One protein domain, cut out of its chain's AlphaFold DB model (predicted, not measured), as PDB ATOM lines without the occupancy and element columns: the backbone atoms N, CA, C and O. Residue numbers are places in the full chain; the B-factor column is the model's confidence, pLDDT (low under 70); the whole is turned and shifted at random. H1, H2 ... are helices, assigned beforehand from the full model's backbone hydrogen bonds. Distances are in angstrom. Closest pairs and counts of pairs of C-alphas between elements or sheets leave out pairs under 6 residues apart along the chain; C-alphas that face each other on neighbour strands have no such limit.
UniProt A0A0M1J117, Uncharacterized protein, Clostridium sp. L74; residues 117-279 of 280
ATOM      1  N   ASN A 117     164.799 190.015 146.193       97.38
ATOM      2  CA  ASN A 117     166.259 189.985 146.165       97.38
ATOM      3  C   ASN A 117     166.816 188.955 147.160       97.38
ATOM      4  O   ASN A 117     167.676 188.156 146.789       97.38
ATOM      5  N   LYS A 118     166.270 188.908 148.381       97.50
ATOM      6  CA  LYS A 118     166.634 187.941 149.426       97.50
ATOM      7  C   LYS A 118     166.393 186.499 148.962       97.50
ATOM      8  O   LYS A 118     167.268 185.659 149.140       97.50
ATOM      9  N   LYS A 119     165.288 186.218 148.259       97.44
ATOM     10  CA  LYS A 119     165.017 184.911 147.628       97.44
ATOM     11  C   LYS A 119     166.126 184.499 146.657       97.44
ATOM     12  O   LYS A 119     166.635 183.383 146.747       97.44
ATOM     13  N   LEU A 120     166.551 185.408 145.778       97.44
ATOM     14  CA  LEU A 120     167.656 185.154 144.843       97.44
ATOM     15  C   LEU A 120     168.997 184.940 145.564       97.44
ATOM     16  O   LEU A 120     169.837 184.174 145.091       97.44
ATOM     17  N   GLU A 121     169.226 185.617 146.690       97.94
ATOM     18  CA  GLU A 121     170.395 185.380 147.543       97.94
ATOM     19  C   GLU A 121     170.352 183.997 148.193       97.94
ATOM     20  O   GLU A 121     171.346 183.275 148.119       97.94
ATOM     21  N   CYS A 122     169.206 183.583 148.739       97.88
ATOM     22  CA  CYS A 122     169.016 182.248 149.304       97.88
ATOM     23  C   CYS A 122     169.283 181.152 148.265       97.88
ATOM     24  O   CYS A 122     169.996 180.195 148.554       97.88
ATOM     25  N   GLU A 123     168.809 181.304 147.024       97.25
ATOM     26  CA  GLU A 123     169.104 180.342 145.952       97.25
ATOM     27  C   GLU A 123     170.608 180.235 145.650       97.25
ATOM     28  O   GLU A 123     171.122 179.150 145.354       97.25
ATOM     29  N   LYS A 124     171.335 181.358 145.696       97.88
ATOM     30  CA  LYS A 124     172.796 181.376 145.513       97.88
ATOM     31  C   LYS A 124     173.506 180.724 146.696       97.88
ATOM     32  O   LYS A 124     174.423 179.935 146.473       97.88
ATOM     33  N   LEU A 125     173.083 181.024 147.923       97.56
ATOM     34  CA  LEU A 125     173.626 180.412 149.133       97.56
ATOM     35  C   LEU A 125     173.394 178.906 149.139       97.56
ATOM     36  O   LEU A 125     174.336 178.160 149.376       97.56
ATOM     37  N   PHE A 126     172.203 178.438 148.771       97.38
ATOM     38  CA  PHE A 126     171.922 177.007 148.712       97.38
ATOM     39  C   PHE A 126     172.809 176.283 147.691       97.38
ATOM     40  O   PHE A 126     173.352 175.213 147.969       97.38
ATOM     41  N   LYS A 127     173.068 176.906 146.532       97.12
ATOM     42  CA  LYS A 127     174.060 176.401 145.567       97.12
ATOM     43  C   LYS A 127     175.477 176.365 146.151       97.12
ATOM     44  O   LYS A 127     176.177 175.385 145.914       97.12
ATOM     45  N   LYS A 128     175.892 177.388 146.914       97.19
ATOM     46  CA  LYS A 128     177.196 177.430 147.612       97.19
ATOM     47  C   LYS A 128     177.304 176.316 148.659       97.19
ATOM     48  O   LYS A 128     178.321 175.632 148.724       97.19
ATOM     49  N   VAL A 129     176.260 176.112 149.460       97.50
ATOM     50  CA  VAL A 129     176.195 175.053 150.477       97.50
ATOM     51  C   VAL A 129     176.362 173.683 149.820       97.50
ATOM     52  O   VAL A 129     177.226 172.919 150.241       97.50
ATOM     53  N   ARG A 130     175.638 173.415 148.723       97.12
ATOM     54  CA  ARG A 130     175.784 172.177 147.940       97.12
ATOM     55  C   ARG A 130     177.169 172.018 147.311       97.12
ATOM     56  O   ARG A 130     177.699 170.912 147.291       97.12
ATOM     57  N   SER A 131     177.770 173.091 146.788       96.44
ATOM     58  CA  SER A 131     179.104 173.005 146.176       96.44
ATOM     59  C   SER A 131     180.209 172.736 147.195       96.44
ATOM     60  O   SER A 131     181.203 172.103 146.854       96.44
ATOM     61  N   ASN A 132     180.026 173.204 148.432       94.88
ATOM     62  CA  ASN A 132     180.979 173.052 149.533       94.88
ATOM     63  C   ASN A 132     180.561 171.945 150.516       94.88
ATOM     64  O   ASN A 132     181.002 171.940 151.665       94.88
ATOM     65  N   LYS A 133     179.695 171.027 150.081       97.81
ATOM     66  CA  LYS A 133     179.207 169.911 150.890       97.81
ATOM     67  C   LYS A 133     180.364 169.034 151.384       97.81
ATOM     68  O   LYS A 133     181.235 168.645 150.602       97.81
ATOM     69  N   LEU A 134     180.334 168.681 152.666       98.00
ATOM     70  CA  LEU A 134     181.276 167.750 153.284       98.00
ATOM     71  C   LEU A 134     181.008 166.316 152.803       98.00
ATOM     72  O   LEU A 134     179.861 165.890 152.682       98.00
ATOM     73  N   LYS A 135     182.070 165.543 152.554       97.62
ATOM     74  CA  LYS A 135     181.963 164.113 152.209       97.62
ATOM     75  C   LYS A 135     181.954 163.269 153.485       97.62
ATOM     76  O   LYS A 135     182.958 162.657 153.842       97.62
ATOM     77  N   VAL A 136     180.825 163.312 154.177       97.19
ATOM     78  CA  VAL A 136     180.581 162.648 155.461       97.19
ATOM     79  C   VAL A 136     179.321 161.802 155.378       97.19
ATOM     80  O   VAL A 136     178.362 162.162 154.695       97.19
ATOM     81  N   ASP A 137     179.306 160.701 156.114       94.75
ATOM     82  CA  ASP A 137     178.154 159.808 156.190       94.75
ATOM     83  C   ASP A 137     177.272 160.215 157.378       94.75
ATOM     84  O   ASP A 137     177.241 159.528 158.390       94.75
ATOM     85  N   ASN A 138     176.600 161.367 157.297       97.56
ATOM     86  CA  ASN A 138     175.582 161.790 158.266       97.56
ATOM     87  C   ASN A 138     174.274 162.110 157.537       97.56
ATOM     88  O   ASN A 138     174.258 162.956 156.641       97.56
ATOM     89  N   TYR A 139     173.191 161.405 157.877       96.44
ATOM     90  CA  TYR A 139     171.952 161.472 157.101       96.44
ATOM     91  C   TYR A 139     171.267 162.832 157.195       96.44
ATOM     92  O   TYR A 139     170.906 163.369 156.153       96.44
ATOM     93  N   SER A 140     171.132 163.413 158.390       96.12
ATOM     94  CA  SER A 140     170.450 164.704 158.548       96.12
ATOM     95  C   SER A 140     171.191 165.828 157.824       96.12
ATOM     96  O   SER A 140     170.560 166.624 157.127       96.12
ATOM     97  N   TYR A 141     172.527 165.858 157.909       97.69
ATOM     98  CA  TYR A 141     173.363 166.788 157.150       97.69
ATOM     99  C   TYR A 141     173.189 166.607 155.639       97.69
ATOM    100  O   TYR A 141     172.931 167.571 154.915       97.69
ATOM    101  N   ASN A 142     173.327 165.367 155.156       97.31
ATOM    102  CA  ASN A 142     173.260 165.074 153.730       97.31
ATOM    103  C   ASN A 142     171.886 165.411 153.148       97.31
ATOM    104  O   ASN A 142     171.841 166.087 152.126       97.31
ATOM    105  N   ASP A 143     170.799 165.014 153.809       95.88
ATOM    106  CA  ASP A 143     169.427 165.293 153.372       95.88
ATOM    107  C   ASP A 143     169.139 166.802 153.343       95.88
ATOM    108  O   ASP A 143     168.658 167.341 152.342       95.88
ATOM    109  N   THR A 144     169.565 167.527 154.383       95.69
ATOM    110  CA  THR A 144     169.396 168.985 154.457       95.69
ATOM    111  C   THR A 144     170.141 169.709 153.327       95.69
ATOM    112  O   THR A 144     169.577 170.583 152.663       95.69
ATOM    113  N   VAL A 145     171.409 169.357 153.079       96.94
ATOM    114  CA  VAL A 145     172.220 169.980 152.018       96.94
ATOM    115  C   VAL A 145     171.713 169.591 150.629       96.94
ATOM    116  O   VAL A 145     171.657 170.433 149.724       96.94
ATOM    117  N   ASP A 146     171.357 168.322 150.445       95.44
ATOM    118  CA  ASP A 146     170.969 167.801 149.144       95.44
ATOM    119  C   ASP A 146     169.584 168.264 148.749       95.44
ATOM    120  O   ASP A 146     169.438 168.674 147.606       95.44
ATOM    121  N   ASP A 147     168.597 168.283 149.644       93.12
ATOM    122  CA  ASP A 147     167.205 168.537 149.267       93.12
ATOM    123  C   ASP A 147     166.365 169.342 150.266       93.12
ATOM    124  O   ASP A 147     165.278 169.785 149.886       93.12
ATOM    125  N   GLY A 148     166.874 169.655 151.461       93.94
ATOM    126  CA  GLY A 148     166.100 170.303 152.534       93.94
ATOM    127  C   GLY A 148     165.396 171.618 152.162       93.94
ATOM    128  O   GLY A 148     164.348 171.940 152.720       93.94
ATOM    129  N   PHE A 149     165.910 172.349 151.164       95.25
ATOM    130  CA  PHE A 149     165.311 173.589 150.639       95.25
ATOM    131  C   PHE A 149     164.756 173.470 149.209       95.25
ATOM    132  O   PHE A 149     164.227 174.440 148.659       95.25
ATOM    133  N   SER A 150     164.855 172.297 148.572       93.62
ATOM    134  CA  SER A 150     164.404 172.082 147.188       93.62
ATOM    135  C   SER A 150     162.910 172.376 147.011       93.62
ATOM    136  O   SER A 150     162.513 172.919 145.977       93.62
ATOM    137  N   LEU A 151     162.076 171.993 147.985       94.75
ATOM    138  CA  LEU A 151     160.630 172.221 147.934       94.75
ATOM    139  C   LEU A 151     160.272 173.667 148.297       94.75
ATOM    140  O   LEU A 151     159.471 174.275 147.588       94.75
ATOM    141  N   PHE A 152     160.959 174.255 149.280       95.75
ATOM    142  CA  PHE A 152     160.829 175.673 149.624       95.75
ATOM    143  C   PHE A 152     160.947 176.583 148.401       95.75
ATOM    144  O   PHE A 152     160.035 177.351 148.111       95.75
ATOM    145  N   PHE A 153     162.008 176.458 147.598       94.75
ATOM    146  CA  PHE A 153     162.169 177.331 146.428       94.75
ATOM    147  C   PHE A 153     161.085 177.138 145.350       94.75
ATOM    148  O   PHE A 153     160.872 178.041 144.538       94.75
ATOM    149  N   LYS A 154     160.389 175.991 145.339       94.69
ATOM    150  CA  LYS A 154     159.271 175.718 144.421       94.69
ATOM    151  C   LYS A 154     157.950 176.298 144.919       94.69
ATOM    152  O   LYS A 154     157.171 176.773 144.098       94.69
ATOM    153  N   GLU A 155     157.697 176.235 146.222       95.75
ATOM    154  CA  GLU A 155     156.400 176.579 146.824       95.75
ATOM    155  C   GLU A 155     156.363 177.978 147.450       95.75
ATOM    156  O   GLU A 155     155.281 178.515 147.673       95.75
ATOM    157  N   TYR A 156     157.520 178.591 147.708       96.81
ATOM    158  CA  TYR A 156     157.605 179.884 148.382       96.81
ATOM    159  C   TYR A 156     156.960 181.020 147.575       96.81
ATOM    160  O   TYR A 156     157.466 181.429 146.516       96.81
ATOM    161  N   ASP A 157     155.877 181.557 148.139       95.88
ATOM    162  CA  ASP A 157     155.122 182.707 147.650       95.88
ATOM    163  C   ASP A 157     155.610 183.991 148.336       95.88
ATOM    164  O   ASP A 157     155.236 184.318 149.464       95.88
ATOM    165  N   ASP A 158     156.436 184.748 147.617       95.12
ATOM    166  CA  ASP A 158     156.992 186.019 148.082       95.12
ATOM    167  C   ASP A 158     155.959 187.162 148.146       95.12
ATOM    168  O   ASP A 158     156.238 188.219 148.717       95.12
ATOM    169  N   PHE A 159     154.760 186.974 147.585       94.75
ATOM    170  CA  PHE A 159     153.743 188.013 147.477       94.75
ATOM    171  C   PHE A 159     152.618 187.865 148.505       94.75
ATOM    172  O   PHE A 159     152.184 188.879 149.064       94.75
ATOM    173  N   PHE A 160     152.133 186.648 148.759       94.75
ATOM    174  CA  PHE A 160     151.051 186.377 149.715       94.75
ATOM    175  C   PHE A 160     151.516 185.733 151.017       94.75
ATOM    176  O   PHE A 160     150.862 185.950 152.034       94.75
ATOM    177  N   ALA A 161     152.635 185.008 151.022       95.62
ATOM    178  CA  ALA A 161     153.095 184.271 152.197       95.62
ATOM    179  C   ALA A 161     154.613 184.398 152.456       95.62
ATOM    180  O   ALA A 161     155.275 183.405 152.748       95.62
ATOM    181  N   PRO A 162     155.207 185.610 152.413       95.81
ATOM    182  CA  PRO A 162     156.650 185.764 152.569       95.81
ATOM    183  C   PRO A 162     157.179 185.425 153.970       95.81
ATOM    184  O   PRO A 162     158.385 185.222 154.121       95.81
ATOM    185  N   HIS A 163     156.287 185.398 154.965       95.31
ATOM    186  CA  HIS A 163     156.545 185.038 156.360       95.31
ATOM    187  C   HIS A 163     156.594 183.519 156.581       95.31
ATOM    188  O   HIS A 163     157.067 183.074 157.623       95.31
ATOM    189  N   GLU A 164     156.137 182.733 155.605       95.19
ATOM    190  CA  GLU A 164     156.070 181.277 155.682       95.19
ATOM    191  C   GLU A 164     157.341 180.619 155.129       95.19
ATOM    192  O   GLU A 164     158.046 181.168 154.276       95.19
ATOM    193  N   THR A 165     157.603 179.392 155.574       93.44
ATOM    194  CA  THR A 165     158.723 178.548 155.124       93.44
ATOM    195  C   THR A 165     158.216 177.190 154.613       93.44
ATOM    196  O   THR A 165     158.562 176.139 155.157       93.44
ATOM    197  N   PRO A 166     157.359 177.178 153.569       92.94
ATOM    198  CA  PRO A 166     156.696 175.960 153.116       92.94
ATOM    199  C   PRO A 166     157.710 174.929 152.624       92.94
ATOM    200  O   PRO A 166     158.681 175.269 151.950       92.94
ATOM    201  N   GLY A 167     157.477 173.658 152.947       85.94
ATOM    202  CA  GLY A 167     158.260 172.553 152.400       85.94
ATOM    203  C   GLY A 167     159.731 172.505 152.830       85.94
ATOM    204  O   GLY A 167     160.489 171.737 152.240       85.94
ATOM    205  N   CYS A 168     160.155 173.295 153.820       85.38
ATOM    206  CA  CYS A 168     161.467 173.130 154.444       85.38
ATOM    207  C   CYS A 168     161.511 171.807 155.223       85.38
ATOM    208  O   CYS A 168     160.705 171.590 156.127       85.38
ATOM    209  N   LEU A 169     162.463 170.938 154.880       85.38
ATOM    210  CA  LEU A 169     162.737 169.672 155.565       85.38
ATOM    211  C   LEU A 169     164.162 169.746 156.112       85.38
ATOM    212  O   LEU A 169     165.125 169.447 155.412       85.38
ATOM    213  N   ILE A 170     164.298 170.274 157.324       88.56
ATOM    214  CA  ILE A 170     165.593 170.620 157.911       88.56
ATOM    215  C   ILE A 170     165.750 169.847 159.216       88.56
ATOM    216  O   ILE A 170     165.246 170.267 160.256       88.56
ATOM    217  N   ASP A 171     166.474 168.732 159.153       89.31
ATOM    218  CA  ASP A 171     166.767 167.899 160.327       89.31
ATOM    219  C   ASP A 171     168.158 168.186 160.914       89.31
ATOM    220  O   ASP A 171     168.448 167.828 162.058       89.31
ATOM    221  N   TYR A 172     169.042 168.829 160.146       94.44
ATOM    222  CA  TYR A 172     170.371 169.202 160.618       94.44
ATOM    223  C   TYR A 172     170.309 170.474 161.475       94.44
ATOM    224  O   TYR A 172     169.969 171.557 160.993       94.44
ATOM    225  N   GLN A 173     170.646 170.346 162.758       92.81
ATOM    226  CA  GLN A 173     170.688 171.471 163.692       92.81
ATOM    227  C   GLN A 173     172.027 172.200 163.570       92.81
ATOM    228  O   GLN A 173     173.086 171.581 163.686       92.81
ATOM    229  N   LEU A 174     171.977 173.512 163.332       94.50
ATOM    230  CA  LEU A 174     173.162 174.373 163.308       94.50
ATOM    231  C   LEU A 174     173.658 174.654 164.726       94.50
ATOM    232  O   LEU A 174     172.891 174.586 165.686       94.50
ATOM    233  N   TYR A 175     174.936 174.995 164.847       92.94
ATOM    234  CA  TYR A 175     175.536 175.356 166.125       92.94
ATOM    235  C   TYR A 175     175.079 176.742 166.593       92.94
ATOM    236  O   TYR A 175     174.808 176.949 167.775       92.94
ATOM    237  N   ILE A 176     174.982 177.693 165.660       87.50
ATOM    238  CA  ILE A 176     174.399 179.010 165.917       87.50
ATOM    239  C   ILE A 176     172.900 178.923 165.643       87.50
ATOM    240  O   ILE A 176     172.471 178.596 164.536       87.50
ATOM    241  N   ASP A 177     172.105 179.208 166.672       79.88
ATOM    242  CA  ASP A 177     170.654 179.167 166.571       79.88
ATOM    243  C   ASP A 177     170.113 180.349 165.750       79.88
ATOM    244  O   ASP A 177     170.422 181.515 166.007       79.88
ATOM    245  N   THR A 178     169.265 180.031 164.774       81.12
ATOM    246  CA  THR A 178     168.588 180.979 163.880       81.12
ATOM    247  C   THR A 178     167.069 180.980 164.066       81.12
ATOM    248  O   THR A 178     166.364 181.659 163.319       81.12
ATOM    249  N   MET A 179     166.543 180.278 165.081       77.31
ATOM    250  CA  MET A 179     165.101 180.133 165.337       77.31
ATOM    251  C   MET A 179     164.373 181.446 165.646       77.31
ATOM    252  O   MET A 179     163.146 181.488 165.601       77.31
ATOM    253  N   ASN A 180     165.099 182.529 165.931       85.12
ATOM    254  CA  ASN A 180     164.487 183.841 166.131       85.12
ATOM    255  C   ASN A 180     163.946 184.449 164.832       85.12
ATOM    256  O   ASN A 180     163.069 185.303 164.907       85.12
ATOM    257  N   PHE A 181     164.451 184.040 163.665       90.50
ATOM    258  CA  PHE A 181     163.997 184.539 162.368       90.50
ATOM    259  C   PHE A 181     162.818 183.726 161.830       90.50
ATOM    260  O   PHE A 181     162.655 182.550 162.148       90.50
ATOM    261  N   ILE A 182     162.035 184.334 160.936       92.06
ATOM    262  CA  ILE A 182     160.941 183.665 160.217       92.06
ATOM    263  C   ILE A 182     161.035 183.916 158.709       92.06
ATOM    264  O   ILE A 182     161.835 184.740 158.253       92.06
ATOM    265  N   GLY A 183     160.204 183.222 157.927       94.62
ATOM    266  CA  GLY A 183     160.082 183.437 156.487       94.62
ATOM    267  C   GLY A 183     161.413 183.347 155.741       94.62
ATOM    268  O   GLY A 183     162.260 182.490 156.008       94.62
ATOM    269  N   ILE A 184     161.623 184.265 154.799       95.62
ATOM    270  CA  ILE A 184     162.853 184.290 153.999       95.62
ATOM    271  C   ILE A 184     164.101 184.654 154.811       95.62
ATOM    272  O   ILE A 184     165.199 184.232 154.449       95.62
ATOM    273  N   GLU A 185     163.954 185.408 155.903       94.88
ATOM    274  CA  GLU A 185     165.073 185.742 156.793       94.88
ATOM    275  C   GLU A 185     165.598 184.493 157.499       94.88
ATOM    276  O   GLU A 185     166.811 184.303 157.560       94.88
ATOM    277  N   TYR A 186     164.712 183.602 157.953       94.81
ATOM    278  CA  TYR A 186     165.115 182.309 158.514       94.81
ATOM    279  C   TYR A 186     165.923 181.492 157.507       94.81
ATOM    280  O   TYR A 186     167.043 181.078 157.796       94.81
ATOM    281  N   VAL A 187     165.394 181.328 156.291       95.88
ATOM    282  CA  VAL A 187     166.065 180.554 155.238       95.88
ATOM    283  C   VAL A 187     167.424 181.156 154.882       95.88
ATOM    284  O   VAL A 187     168.393 180.420 154.704       95.88
ATOM    285  N   TYR A 188     167.514 182.487 154.793       96.44
ATOM    286  CA  TYR A 188     168.778 183.167 154.527       96.44
ATOM    287  C   TYR A 188     169.808 182.893 155.623       96.44
ATOM    288  O   TYR A 188     170.914 182.459 155.304       96.44
ATOM    289  N   ASN A 189     169.453 183.141 156.887       95.56
ATOM    290  CA  ASN A 189     170.383 183.005 158.008       95.56
ATOM    291  C   ASN A 189     170.812 181.548 158.197       95.56
ATOM    292  O   ASN A 189     172.006 181.282 158.283       95.56
ATOM    293  N   TYR A 190     169.875 180.601 158.110       96.69
ATOM    294  CA  TYR A 190     170.195 179.178 158.164       96.69
ATOM    295  C   TYR A 190     171.204 178.779 157.073       96.69
ATOM    296  O   TYR A 190     172.235 178.166 157.351       96.69
ATOM    297  N   LEU A 191     170.943 179.135 155.808       97.00
ATOM    298  CA  LEU A 191     171.843 178.793 154.703       97.00
ATOM    299  C   LEU A 191     173.196 179.503 154.810       97.00
ATOM    300  O   LEU A 191     174.215 178.943 154.403       97.00
ATOM    301  N   TYR A 192     173.206 180.737 155.313       96.88
ATOM    302  CA  TYR A 192     174.426 181.498 155.542       96.88
ATOM    303  C   TYR A 192     175.302 180.815 156.597       96.88
ATOM    304  O   TYR A 192     176.459 180.509 156.296       96.88
ATOM    305  N   ASP A 193     174.739 180.482 157.755       96.25
ATOM    306  CA  ASP A 193     175.447 179.831 158.859       96.25
ATOM    307  C   ASP A 193     175.916 178.424 158.479       96.25
ATOM    308  O   ASP A 193     177.094 178.107 158.640       96.25
ATOM    309  N   LEU A 194     175.069 177.622 157.824       97.19
ATOM    310  CA  LEU A 194     175.478 176.325 157.271       97.19
ATOM    311  C   LEU A 194     176.635 176.465 156.268       97.19
ATOM    312  O   LEU A 194     177.521 175.611 156.189       97.19
ATOM    313  N   SER A 195     176.658 177.550 155.485       97.19
ATOM    314  CA  SER A 195     177.767 177.805 154.564       97.19
ATOM    315  C   SER A 195     179.076 178.112 155.294       97.19
ATOM    316  O   SER A 195     180.131 177.710 154.799       97.19
ATOM    317  N   LEU A 196     179.016 178.782 156.451       96.94
ATOM    318  CA  LEU A 196     180.173 179.061 157.301       96.94
ATOM    319  C   LEU A 196     180.663 177.793 158.004       96.94
ATOM    320  O   LEU A 196     181.863 177.523 157.983       96.94
ATOM    321  N   GLU A 197     179.747 176.982 158.542       98.06
ATOM    322  CA  GLU A 197     180.061 175.670 159.121       98.06
ATOM    323  C   GLU A 197     180.801 174.790 158.106       98.06
ATOM    324  O   GLU A 197     181.889 174.275 158.382       98.06
ATOM    325  N   ASN A 198     180.266 174.686 156.883       97.88
ATOM    326  CA  ASN A 198     180.915 173.955 155.798       97.88
ATOM    327  C   ASN A 198     182.287 174.544 155.456       97.88
ATOM    328  O   ASN A 198     183.246 173.800 155.256       97.88
ATOM    329  N   GLU A 199     182.404 175.868 155.349       97.50
ATOM    330  CA  GLU A 199     183.665 176.532 155.006       97.50
ATOM    331  C   GLU A 199     184.761 176.275 156.046       97.50
ATOM    332  O   GLU A 199     185.912 176.039 155.666       97.50
ATOM    333  N   PHE A 200     184.401 176.262 157.331       96.88
ATOM    334  CA  PHE A 200     185.299 175.917 158.426       96.88
ATOM    335  C   PHE A 200     185.716 174.444 158.376       96.88
ATOM    336  O   PHE A 200     186.907 174.141 158.340       96.88
ATOM    337  N   CYS A 201     184.754 173.519 158.301       97.62
ATOM    338  CA  CYS A 201     185.033 172.080 158.283       97.62
ATOM    339  C   CYS A 201     185.882 171.654 157.075       97.62
ATOM    340  O   CYS A 201     186.746 170.791 157.204       97.62
ATOM    341  N   ASN A 202     185.715 172.303 155.918       97.06
ATOM    342  CA  ASN A 202     186.529 172.048 154.722       97.06
ATOM    343  C   ASN A 202     188.000 172.504 154.847       97.06
ATOM    344  O   ASN A 202     188.773 172.321 153.905       97.06
ATOM    345  N   LYS A 203     188.415 173.117 155.966       96.06
ATOM    346  CA  LYS A 203     189.835 173.388 156.258       96.06
ATOM    347  C   LYS A 203     190.580 172.173 156.810       96.06
ATOM    348  O   LYS A 203     191.808 172.195 156.829       96.06
ATOM    349  N   PHE A 204     189.857 171.144 157.239       96.69
ATOM    350  CA  PHE A 204     190.413 169.924 157.808       96.69
ATOM    351  C   PHE A 204     190.411 168.794 156.779       96.69
ATOM    352  O   PHE A 204     189.637 168.806 155.819       96.69
ATOM    353  N   ASP A 205     191.285 167.806 156.981       96.69
ATOM    354  CA  ASP A 205     191.247 166.584 156.183       96.69
ATOM    355  C   ASP A 205     189.922 165.853 156.437       96.69
ATOM    356  O   ASP A 205     189.534 165.592 157.578       96.69
ATOM    357  N   ILE A 206     189.219 165.520 155.358       96.94
ATOM    358  CA  ILE A 206     187.920 164.860 155.425       96.94
ATOM    359  C   ILE A 206     188.006 163.467 156.060       96.94
ATOM    360  O   ILE A 206     187.049 163.025 156.698       96.94
ATOM    361  N   ASP A 207     189.148 162.788 155.943       97.00
ATOM    362  CA  ASP A 207     189.366 161.502 156.598       97.00
ATOM    363  C   ASP A 207     189.473 161.673 158.120       97.00
ATOM    364  O   ASP A 207     188.982 160.830 158.873       97.00
ATOM    365  N   GLU A 208     190.051 162.780 158.595       97.44
ATOM    366  CA  GLU A 208     190.108 163.109 160.025       97.44
ATOM    367  C   GLU A 208     188.737 163.511 160.568       97.44
ATOM    368  O   GLU A 208     188.368 163.077 161.658       97.44
ATOM    369  N   VAL A 209     187.941 164.255 159.792       97.75
ATOM    370  CA  VAL A 209     186.549 164.568 160.154       97.75
ATOM    371  C   VAL A 209     185.732 163.280 160.290       97.75
ATOM    372  O   VAL A 209     185.068 163.075 161.302       97.75
ATOM    373  N   ASN A 210     185.824 162.357 159.329       97.12
ATOM    374  CA  ASN A 210     185.108 161.080 159.403       97.12
ATOM    375  C   ASN A 210     185.576 160.202 160.577       97.12
ATOM    376  O   ASN A 210     184.747 159.586 161.253       97.12
ATOM    377  N   LYS A 211     186.885 160.166 160.873       96.50
ATOM    378  CA  LYS A 211     187.412 159.488 162.072       96.50
ATOM    379  C   LYS A 211     186.872 160.106 163.353       96.50
ATOM    380  O   LYS A 211     186.527 159.360 164.264       96.50
ATOM    381  N   LEU A 212     186.784 161.434 163.421       96.88
ATOM    382  CA  LEU A 212     186.215 162.134 164.566       96.88
ATOM    383  C   LEU A 212     184.745 161.750 164.768       96.88
ATOM    384  O   LEU A 212     184.372 161.366 165.874       96.88
ATOM    385  N   LEU A 213     183.931 161.780 163.709       97.00
ATOM    386  CA  LEU A 213     182.516 161.397 163.784       97.00
ATOM    387  C   LEU A 213     182.348 159.946 164.260       97.00
ATOM    388  O   LEU A 213     181.604 159.696 165.206       97.00
ATOM    389  N   LYS A 214     183.104 159.001 163.683       95.75
ATOM    390  CA  LYS A 214     183.085 157.587 164.108       95.75
ATOM    391  C   LYS A 214     183.671 157.362 165.506       95.75
ATOM    392  O   LYS A 214     183.331 156.383 166.169       95.75
ATOM    393  N   GLY A 215     184.574 158.236 165.942       94.12
ATOM    394  CA  GLY A 215     185.132 158.248 167.292       94.12
ATOM    395  C   GLY A 215     184.153 158.786 168.334       94.12
ATOM    396  O   GLY A 215     184.194 158.337 169.478       94.12
ATOM    397  N   TYR A 216     183.269 159.709 167.938       94.25
ATOM    398  CA  TYR A 216     182.175 160.205 168.769       94.25
ATOM    399  C   TYR A 216     181.124 159.114 168.999       94.25
ATOM    400  O   TYR A 216     180.807 158.805 170.144       94.25
ATOM    401  N   ASP A 217     180.645 158.483 167.922       95.75
ATOM    402  CA  ASP A 217     179.776 157.309 167.993       95.75
ATOM    403  C   ASP A 217     179.943 156.429 166.741       95.75
ATOM    404  O   ASP A 217     180.146 156.923 165.631       95.75
ATOM    405  N   LYS A 218     179.834 155.105 166.890       93.00
ATOM    406  CA  LYS A 218     179.957 154.168 165.758       93.00
ATOM    407  C   LYS A 218     178.827 154.344 164.741       93.00
ATOM    408  O   LYS A 218     179.070 154.196 163.538       93.00
ATOM    409  N   ASP A 219     177.648 154.711 165.229       94.88
ATOM    410  CA  ASP A 219     176.417 154.925 164.476       94.88
ATOM    411  C   ASP A 219     176.165 156.428 164.231       94.88
ATOM    412  O   ASP A 219     175.026 156.856 164.041       94.88
ATOM    413  N   CYS A 220     177.232 157.245 164.186       93.56
ATOM    414  CA  CYS A 220     177.181 158.701 163.960       93.56
ATOM    415  C   CYS A 220     176.371 159.135 162.727       93.56
ATOM    416  O   CYS A 220     175.929 160.279 162.638       93.56
ATOM    417  N   GLU A 221     176.179 158.226 161.772       95.44
ATOM    418  CA  GLU A 221     175.390 158.447 160.565       95.44
ATOM    419  C   GLU A 221     173.907 158.699 160.845       95.44
ATOM    420  O   GLU A 221     173.279 159.475 160.125       95.44
ATOM    421  N   LEU A 222     173.373 158.110 161.921       95.44
ATOM    422  CA  LEU A 222     171.975 158.220 162.349       95.44
ATOM    423  C   LEU A 222     171.739 159.339 163.372       95.44
ATOM    424  O   LEU A 222     170.592 159.601 163.735       95.44
ATOM    425  N   LEU A 223     172.800 159.966 163.882       94.56
ATOM    426  CA  LEU A 223     172.682 160.959 164.942       94.56
ATOM    427  C   LEU A 223     172.371 162.351 164.381       94.56
ATOM    428  O   LEU A 223     172.945 162.790 163.384       94.56
ATOM    429  N   LEU A 224     171.513 163.082 165.095       93.62
ATOM    430  CA  LEU A 224     171.276 164.510 164.882       93.62
ATOM    431  C   LEU A 224     172.370 165.317 165.591       93.62
ATOM    432  O   LEU A 224     172.129 165.948 166.616       93.62
ATOM    433  N   ILE A 225     173.596 165.216 165.081       94.19
ATOM    434  CA  ILE A 225     174.773 165.920 165.603       94.19
ATOM    435  C   ILE A 225     175.172 167.055 164.673       94.19
ATOM    436  O   ILE A 225     175.112 166.912 163.451       94.19
ATOM    437  N   ASN A 226     175.645 168.156 165.250       96.81
ATOM    438  CA  ASN A 226     176.290 169.208 164.483       96.81
ATOM    439  C   ASN A 226     177.761 168.835 164.225       96.81
ATOM    440  O   ASN A 226     178.548 168.612 165.146       96.81
ATOM    441  N   ILE A 227     178.143 168.740 162.952       97.75
ATOM    442  CA  ILE A 227     179.490 168.317 162.543       97.75
ATOM    443  C   ILE A 227     180.508 169.416 162.848       97.75
ATOM    444  O   ILE A 227     181.611 169.127 163.316       97.75
ATOM    445  N   PHE A 228     180.134 170.674 162.607       97.81
ATOM    446  CA  PHE A 228     180.982 171.827 162.888       97.81
ATOM    447  C   PHE A 228     181.337 171.932 164.369       97.81
ATOM    448  O   PHE A 228     182.504 172.140 164.684       97.81
ATOM    449  N   GLU A 229     180.383 171.708 165.267       97.12
ATOM    450  CA  GLU A 229     180.591 171.711 166.712       97.12
ATOM    451  C   GLU A 229     181.679 170.713 167.112       97.12
ATOM    452  O   GLU A 229     182.628 171.069 167.814       97.12
ATOM    453  N   LEU A 230     181.592 169.473 166.624       96.69
ATOM    454  CA  LEU A 230     182.577 168.443 166.943       96.69
ATOM    455  C   LEU A 230     183.968 168.816 166.427       96.69
ATOM    456  O   LEU A 230     184.949 168.699 167.171       96.69
ATOM    457  N   VAL A 231     184.061 169.273 165.175       97.69
ATOM    458  CA  VAL A 231     185.330 169.696 164.565       97.69
ATOM    459  C   VAL A 231     185.915 170.888 165.327       97.69
ATOM    460  O   VAL A 231     187.097 170.872 165.671       97.69
ATOM    461  N   LEU A 232     185.089 171.880 165.666       95.75
ATOM    462  CA  LEU A 232     185.489 173.058 166.425       95.75
ATOM    463  C   LEU A 232     186.026 172.663 167.804       95.75
ATOM    464  O   LEU A 232     187.168 172.993 168.118       95.75
ATOM    465  N   ILE A 233     185.264 171.903 168.593       93.25
ATOM    466  CA  ILE A 233     185.664 171.480 169.945       93.25
ATOM    467  C   ILE A 233     186.997 170.724 169.913       93.25
ATOM    468  O   ILE A 233     187.887 171.002 170.721       93.25
ATOM    469  N   ASN A 234     187.169 169.798 168.967       95.38
ATOM    470  CA  ASN A 234     188.399 169.009 168.887       95.38
ATOM    471  C   ASN A 234     189.585 169.850 168.407       95.38
ATOM    472  O   ASN A 234     190.684 169.714 168.943       95.38
ATOM    473  N   SER A 235     189.366 170.775 167.468       94.25
ATOM    474  CA  SER A 235     190.410 171.706 167.032       94.25
ATOM    475  C   SER A 235     190.890 172.610 168.176       94.25
ATOM    476  O   SER A 235     192.094 172.759 168.374       94.25
ATOM    477  N   LEU A 236     189.975 173.127 169.002       90.50
ATOM    478  CA  LEU A 236     190.312 173.947 170.167       90.50
ATOM    479  C   LEU A 236     191.073 173.140 171.224       90.50
ATOM    480  O   LEU A 236     192.071 173.614 171.762       90.50
ATOM    481  N   GLY A 237     190.658 171.899 171.494       91.25
ATOM    482  CA  GLY A 237     191.370 171.030 172.433       91.25
ATOM    483  C   GLY A 237     192.799 170.694 171.987       91.25
ATOM    484  O   GLY A 237     193.706 170.625 172.817       91.25
ATOM    485  N   LEU A 238     193.034 170.546 170.680       91.88
ATOM    486  CA  LEU A 238     194.382 170.370 170.130       91.88
ATOM    487  C   LEU A 238     195.241 171.626 170.297       91.88
ATOM    488  O   LEU A 238     196.390 171.506 170.726       91.88
ATOM    489  N   ILE A 239     194.675 172.808 170.036       88.62
ATOM    490  CA  ILE A 239     195.347 174.098 170.258       88.62
ATOM    491  C   ILE A 239     195.760 174.237 171.727       88.62
ATOM    492  O   ILE A 239     196.932 174.471 172.012       88.62
ATOM    493  N   ILE A 240     194.851 173.957 172.667       86.69
ATOM    494  CA  ILE A 240     195.141 173.980 174.110       86.69
ATOM    495  C   ILE A 240     196.275 173.006 174.465       86.69
ATOM    496  O   ILE A 240     197.118 173.298 175.318       86.69
ATOM    497  N   CYS A 241     196.347 171.854 173.804       88.81
ATOM    498  CA  CYS A 241     197.430 170.886 173.973       88.81
ATOM    499  C   CYS A 241     198.732 171.256 173.229       88.81
ATOM    500  O   CYS A 241     199.684 170.478 173.288       88.81
ATOM    501  N   ASN A 242     198.805 172.416 172.562       87.56
ATOM    502  CA  ASN A 242     199.900 172.834 171.677       87.56
ATOM    503  C   ASN A 242     200.213 171.802 170.581       87.56
ATOM    504  O   ASN A 242     201.377 171.533 170.270       87.56
ATOM    505  N   LYS A 243     199.169 171.185 170.024       89.62
ATOM    506  CA  LYS A 243     199.268 170.220 168.929       89.62
ATOM    507  C   LYS A 243     198.903 170.863 167.603       89.62
ATOM    508  O   LYS A 243     198.215 171.878 167.545       89.62
ATOM    509  N   ASP A 244     199.374 170.247 166.530       88.31
ATOM    510  CA  ASP A 244     198.996 170.641 165.185       88.31
ATOM    511  C   ASP A 244     197.560 170.202 164.843       88.31
ATOM    512  O   ASP A 244     197.020 169.246 165.401       88.31
ATOM    513  N   LEU A 245     196.958 170.911 163.889       89.44
ATOM    514  CA  LEU A 245     195.594 170.682 163.406       89.44
ATOM    515  C   LEU A 245     195.530 169.701 162.222       89.44
ATOM    516  O   LEU A 245     194.520 169.655 161.522       89.44
ATOM    517  N   SER A 246     196.598 168.935 161.953       87.44
ATOM    518  CA  SER A 246     196.568 167.923 160.884       87.44
ATOM    519  C   SER A 246     195.771 166.675 161.268       87.44
ATOM    520  O   SER A 246     195.412 165.894 160.393       87.44
ATOM    521  N   SER A 247     195.466 166.511 162.559       90.44
ATOM    522  CA  SER A 247     194.529 165.514 163.081       90.44
ATOM    523  C   SER A 247     193.394 166.190 163.846       90.44
ATOM    524  O   SER A 247     193.510 167.355 164.215       90.44
ATOM    525  N   LEU A 248     192.317 165.453 164.121       94.75
ATOM    526  CA  LEU A 248     191.222 165.891 165.006       94.75
ATOM    527  C   LEU A 248     191.084 165.002 166.255       94.75
ATOM    528  O   LEU A 248     190.028 164.944 166.879       94.75
ATOM    529  N   ASN A 249     192.139 164.270 166.617       93.50
ATOM    530  CA  ASN A 249     192.079 163.254 167.664       93.50
ATOM    531  C   ASN A 249     192.552 163.778 169.030       93.50
ATOM    532  O   ASN A 249     193.735 164.064 169.213       93.50
ATOM    533  N   ILE A 250     191.650 163.785 170.013       92.75
ATOM    534  CA  ILE A 250     191.952 164.059 171.426       92.75
ATOM    535  C   ILE A 250     191.942 162.743 172.212       92.75
ATOM    536  O   ILE A 250     190.889 162.140 172.442       92.75
ATOM    537  N   ASN A 251     193.118 162.310 172.673       91.94
ATOM    538  CA  ASN A 251     193.256 161.101 173.489       91.94
ATOM    539  C   ASN A 251     193.046 161.379 174.996       91.94
ATOM    540  O   ASN A 251     192.843 162.514 175.415       91.94
ATOM    541  N   ASN A 252     193.108 160.342 175.838       93.12
ATOM    542  CA  ASN A 252     192.872 160.487 177.283       93.12
ATOM    543  C   ASN A 252     193.875 161.416 177.990       93.12
ATOM    544  O   ASN A 252     193.462 162.180 178.853       93.12
ATOM    545  N   LEU A 253     195.156 161.393 177.605       93.12
ATOM    546  CA  LEU A 253     196.163 162.302 178.170       93.12
ATOM    547  C   LEU A 253     195.878 163.751 177.766       93.12
ATOM    548  O   LEU A 253     196.034 164.662 178.570       93.12
ATOM    549  N   ASP A 254     195.411 163.965 176.537       93.06
ATOM    550  CA  ASP A 254     195.032 165.296 176.060       93.06
ATOM    551  C   ASP A 254     193.845 165.842 176.854       93.06
ATOM    552  O   ASP A 254     193.846 167.005 177.242       93.06
ATOM    553  N   ARG A 255     192.861 164.990 177.171       92.50
ATOM    554  CA  ARG A 255     191.726 165.365 178.029       92.50
ATOM    555  C   ARG A 255     192.177 165.757 179.434       92.50
ATOM    556  O   ARG A 255     191.648 166.721 179.977       92.50
ATOM    557  N   GLU A 256     193.149 165.048 180.006       93.50
ATOM    558  CA  GLU A 256     193.735 165.408 181.304       93.50
ATOM    559  C   GLU A 256     194.448 166.766 181.242       93.50
ATOM    560  O   GLU A 256     194.234 167.604 182.115       93.50
ATOM    561  N   ILE A 257     195.232 167.023 180.186       90.25
ATOM    562  CA  ILE A 257     195.908 168.314 179.976       90.25
ATOM    563  C   ILE A 257     194.890 169.445 179.824       90.25
ATOM    564  O   ILE A 257     195.047 170.489 180.456       90.25
ATOM    565  N   ILE A 258     193.855 169.244 179.004       90.38
ATOM    566  CA  ILE A 258     192.778 170.219 178.811       90.38
ATOM    567  C   ILE A 258     192.097 170.496 180.152       90.38
ATOM    568  O   ILE A 258     191.957 171.656 180.520       90.38
ATOM    569  N   ASN A 259     191.742 169.461 180.918       90.12
ATOM    570  CA  ASN A 259     191.107 169.649 182.218       90.12
ATOM    571  C   ASN A 259     192.000 170.464 183.165       90.12
ATOM    572  O   ASN A 259     191.562 171.488 183.669       90.12
ATOM    573  N   ILE A 260     193.275 170.094 183.322       89.12
ATOM    574  CA  ILE A 260     194.221 170.816 184.192       89.12
ATOM    575  C   ILE A 260     194.369 172.287 183.778       89.12
ATOM    576  O   ILE A 260     194.485 173.158 184.635       89.12
ATOM    577  N   LYS A 261     194.388 172.578 182.472       84.94
ATOM    578  CA  LYS A 261     194.544 173.949 181.969       84.94
ATOM    579  C   LYS A 261     193.293 174.806 182.143       84.94
ATOM    580  O   LYS A 261     193.431 176.015 182.290       84.94
ATOM    581  N   LEU A 262     192.105 174.210 182.068       86.06
ATOM    582  CA  LEU A 262     190.845 174.953 182.049       86.06
ATOM    583  C   LEU A 262     190.106 174.956 183.398       86.06
ATOM    584  O   LEU A 262     189.320 175.865 183.631       86.06
ATOM    585  N   GLU A 263     190.341 173.977 184.278       86.19
ATOM    586  CA  GLU A 263     189.571 173.771 185.519       86.19
ATOM    587  C   GLU A 263     189.635 174.964 186.486       86.19
ATOM    588  O   GLU A 263     188.652 175.259 187.164       86.19
ATOM    589  N   GLU A 264     190.762 175.677 186.530       82.38
ATOM    590  CA  GLU A 264     190.962 176.813 187.441       82.38
ATOM    591  C   GLU A 264     190.610 178.178 186.824       82.38
ATOM    592  O   GLU A 264     190.689 179.195 187.515       82.38
ATOM    593  N   LEU A 265     190.220 178.224 185.545       85.75
ATOM    594  CA  LEU A 265     189.966 179.475 184.832       85.75
ATOM    595  C   LEU A 265     188.497 179.907 184.933       85.75
ATOM    596  O   LEU A 265     187.567 179.123 184.737       85.75
ATOM    597  N   SER A 266     188.281 181.198 185.173       84.50
ATOM    598  CA  SER A 266     186.979 181.839 184.979       84.50
ATOM    599  C   SER A 266     186.592 181.896 183.494       84.50
ATOM    600  O   SER A 266     187.423 181.733 182.601       84.50
ATOM    601  N   ILE A 267     185.318 182.173 183.201       79.19
ATOM    602  CA  ILE A 267     184.826 182.301 181.816       79.19
ATOM    603  C   ILE A 267     185.574 183.412 181.064       79.19
ATOM    604  O   ILE A 267     185.862 183.277 179.874       79.19
ATOM    605  N   GLU A 268     185.884 184.513 181.741       82.25
ATOM    606  CA  GLU A 268     186.651 185.625 181.192       82.25
ATOM    607  C   GLU A 268     188.081 185.197 180.843       82.25
ATOM    608  O   GLU A 268     188.544 185.463 179.734       82.25
ATOM    609  N   GLU A 269     188.748 184.464 181.737       82.94
ATOM    610  CA  GLU A 269     190.108 183.958 181.513       82.94
ATOM    611  C   GLU A 269     190.153 182.890 180.412       82.94
ATOM    612  O   GLU A 269     191.066 182.900 179.589       82.94
ATOM    613  N   LEU A 270     189.136 182.025 180.322       77.81
ATOM    614  CA  LEU A 270     188.991 181.051 179.233       77.81
ATOM    615  C   LEU A 270     188.912 181.737 177.866       77.81
ATOM    616  O   LEU A 270     189.569 181.314 176.915       77.81
ATOM    617  N   LYS A 271     188.126 182.816 177.757       76.38
ATOM    618  CA  LYS A 271     188.027 183.597 176.514       76.38
ATOM    619  C   LYS A 271     189.368 184.219 176.142       76.38
ATOM    620  O   LYS A 271     189.741 184.189 174.973       76.38
ATOM    621  N   GLU A 272     190.086 184.782 177.112       80.00
ATOM    622  CA  GLU A 272     191.412 185.349 176.860       80.00
ATOM    623  C   GLU A 272     192.411 184.288 176.397       80.00
ATOM    624  O   GLU A 272     193.158 184.540 175.452       80.00
ATOM    625  N   GLU A 273     192.406 183.107 177.017       74.12
ATOM    626  CA  GLU A 273     193.319 182.017 176.672       74.12
ATOM    627  C   GLU A 273     193.077 181.503 175.248       74.12
ATOM    628  O   GLU A 273     194.015 181.413 174.460       74.12
ATOM    629  N   LEU A 274     191.814 181.303 174.856       68.75
ATOM    630  CA  LEU A 274     191.458 180.885 173.495       68.75
ATOM    631  C   LEU A 274     191.802 181.943 172.426       68.75
ATOM    632  O   LEU A 274     192.104 181.599 171.285       68.75
ATOM    633  N   ILE A 275     191.775 183.236 172.773       71.56
ATOM    634  CA  ILE A 275     192.110 184.332 171.845       71.56
ATOM    635  C   ILE A 275     193.628 184.543 171.724       71.56
ATOM    636  O   ILE A 275     194.090 185.012 170.678       71.56
ATOM    637  N   LYS A 276     194.427 184.212 172.750       70.56
ATOM    638  CA  LYS A 276     195.900 184.303 172.671       70.56
ATOM    639  C   LYS A 276     196.442 183.455 171.525       70.56
ATOM    640  O   LYS A 276     197.276 183.945 170.764       70.56
ATOM    641  N   ASP A 277     195.901 182.252 171.366       60.00
ATOM    642  CA  ASP A 277     196.327 181.301 170.340       60.00
ATOM    643  C   ASP A 277     195.746 181.613 168.948       60.00
ATOM    644  O   ASP A 277     196.267 181.144 167.939       60.00
ATOM    645  N   ALA A 278     194.720 182.470 168.863       56.59
ATOM    646  CA  ALA A 278     194.130 182.928 167.601       56.59
ATOM    647  C   ALA A 278     194.940 184.041 166.895       56.59
ATOM    648  O   ALA A 278     194.616 184.418 165.769       56.59
ATOM    649  N   LYS A 279     195.984 184.596 167.532       45.94
ATOM    650  CA  LYS A 279     196.890 185.601 166.938       45.94
ATOM    651  C   LYS A 279     198.057 184.947 166.187       45.94
ATOM    652  O   LYS A 279     199.219 185.182 166.531       45.94
TER     653      LYS A 279
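What this domain is: This is residues 117 to 279 of the 280 residues of an uncharacterized protein of Clostridium sp. L74 (UniProt A0A0M1J117). An elongated body of helices is strung along a spine of two, H4 and H6, with the end of H4 meeting the beginning of H6. At one end H1 lies side by side with H4, H2 and H3 sit at the edge, and the long stretch of residues 156 to 182 loops past H4. Towards the other end H5 crosses H6 near its beginning, H7 crosses its far end, and H8 lies near H6 and H7. The printed part has 163 residues with eight named helices, H1 to H8 in order, and no named strand; the class is all helix. It is only just compact, close to loose, with a radius of gyration of the C-alphas of 18.3 A, and spans 57 by 34 by 23 A.

How they stand to each other: H1, residues 117 to 131, touches H2, residues 139 to 146, with its residues 126 to 130 alone, at a steep tilt of 56 degrees, opposite ways; the closest C-alphas are those of Arg 130 and Val 145, 5.8 A apart. H3, residues 152 to 155, is close to H1 but not clearly touching, at 7.6 A between the C-alphas of Glu 123 and Phe 153. H4, residues 183 to 201, touches H1 at a shallow tilt of 28 degrees, the same way, closest at the C-alphas of Val 129 and Ser 195, 5.2 A. The hub is H6, residues 227 to 240, touching three helices. It touches H4 at a steep tilt of 42 degrees, closest at the C-alphas of Glu 197 and Phe 228, 5.5 A. H5, residues 206 to 216, touches H6 about perpendicular at 87 degrees, with the C-alphas of Val 209 and Val 231 closest at 6.9 A. H7, residues 252 to 262, touches H6 about perpendicular at 76 degrees, with the C-alphas of Ile 240 and Ile 258 closest at 6.5 A. H8, residues 267 to 276, is close to H6 but not clearly touching, at 7.8 A between the C-alphas of Leu 236 and Leu 274. The helix packing is mostly crossed, with 1 of 5 touching pairs at a shallow tilt. Every O i to N i+4 pair is within hydrogen-bond range in H1, H2 and H4 to H8; H3 is too short for such a pair.

Where its parts are: H1 begins at C-alpha 117 (166.259, 189.985, 146.165) and is 21.3 A long. H2 is 10.2 A and H3 5.3 A. H4, the longest helix, begins at C-alpha 183 (160.082, 183.437, 156.487) and is 27.5 A. H5 is 15.3 A, H6 20.3 A, H7 15.4 A and H8 14.5 A, ending at C-alpha 276 (195.900, 184.303, 172.671).

The domain as a whole: The C-alphas of Phe 160 and Leu 253 are the two farthest apart, at 58.5 A. The printed part has no cut. The links H3 to H4 and H6 to H7 are long. Mean pLDDT of the printed part is 92.1; residue 274 and residues 277 to 279 are under 70.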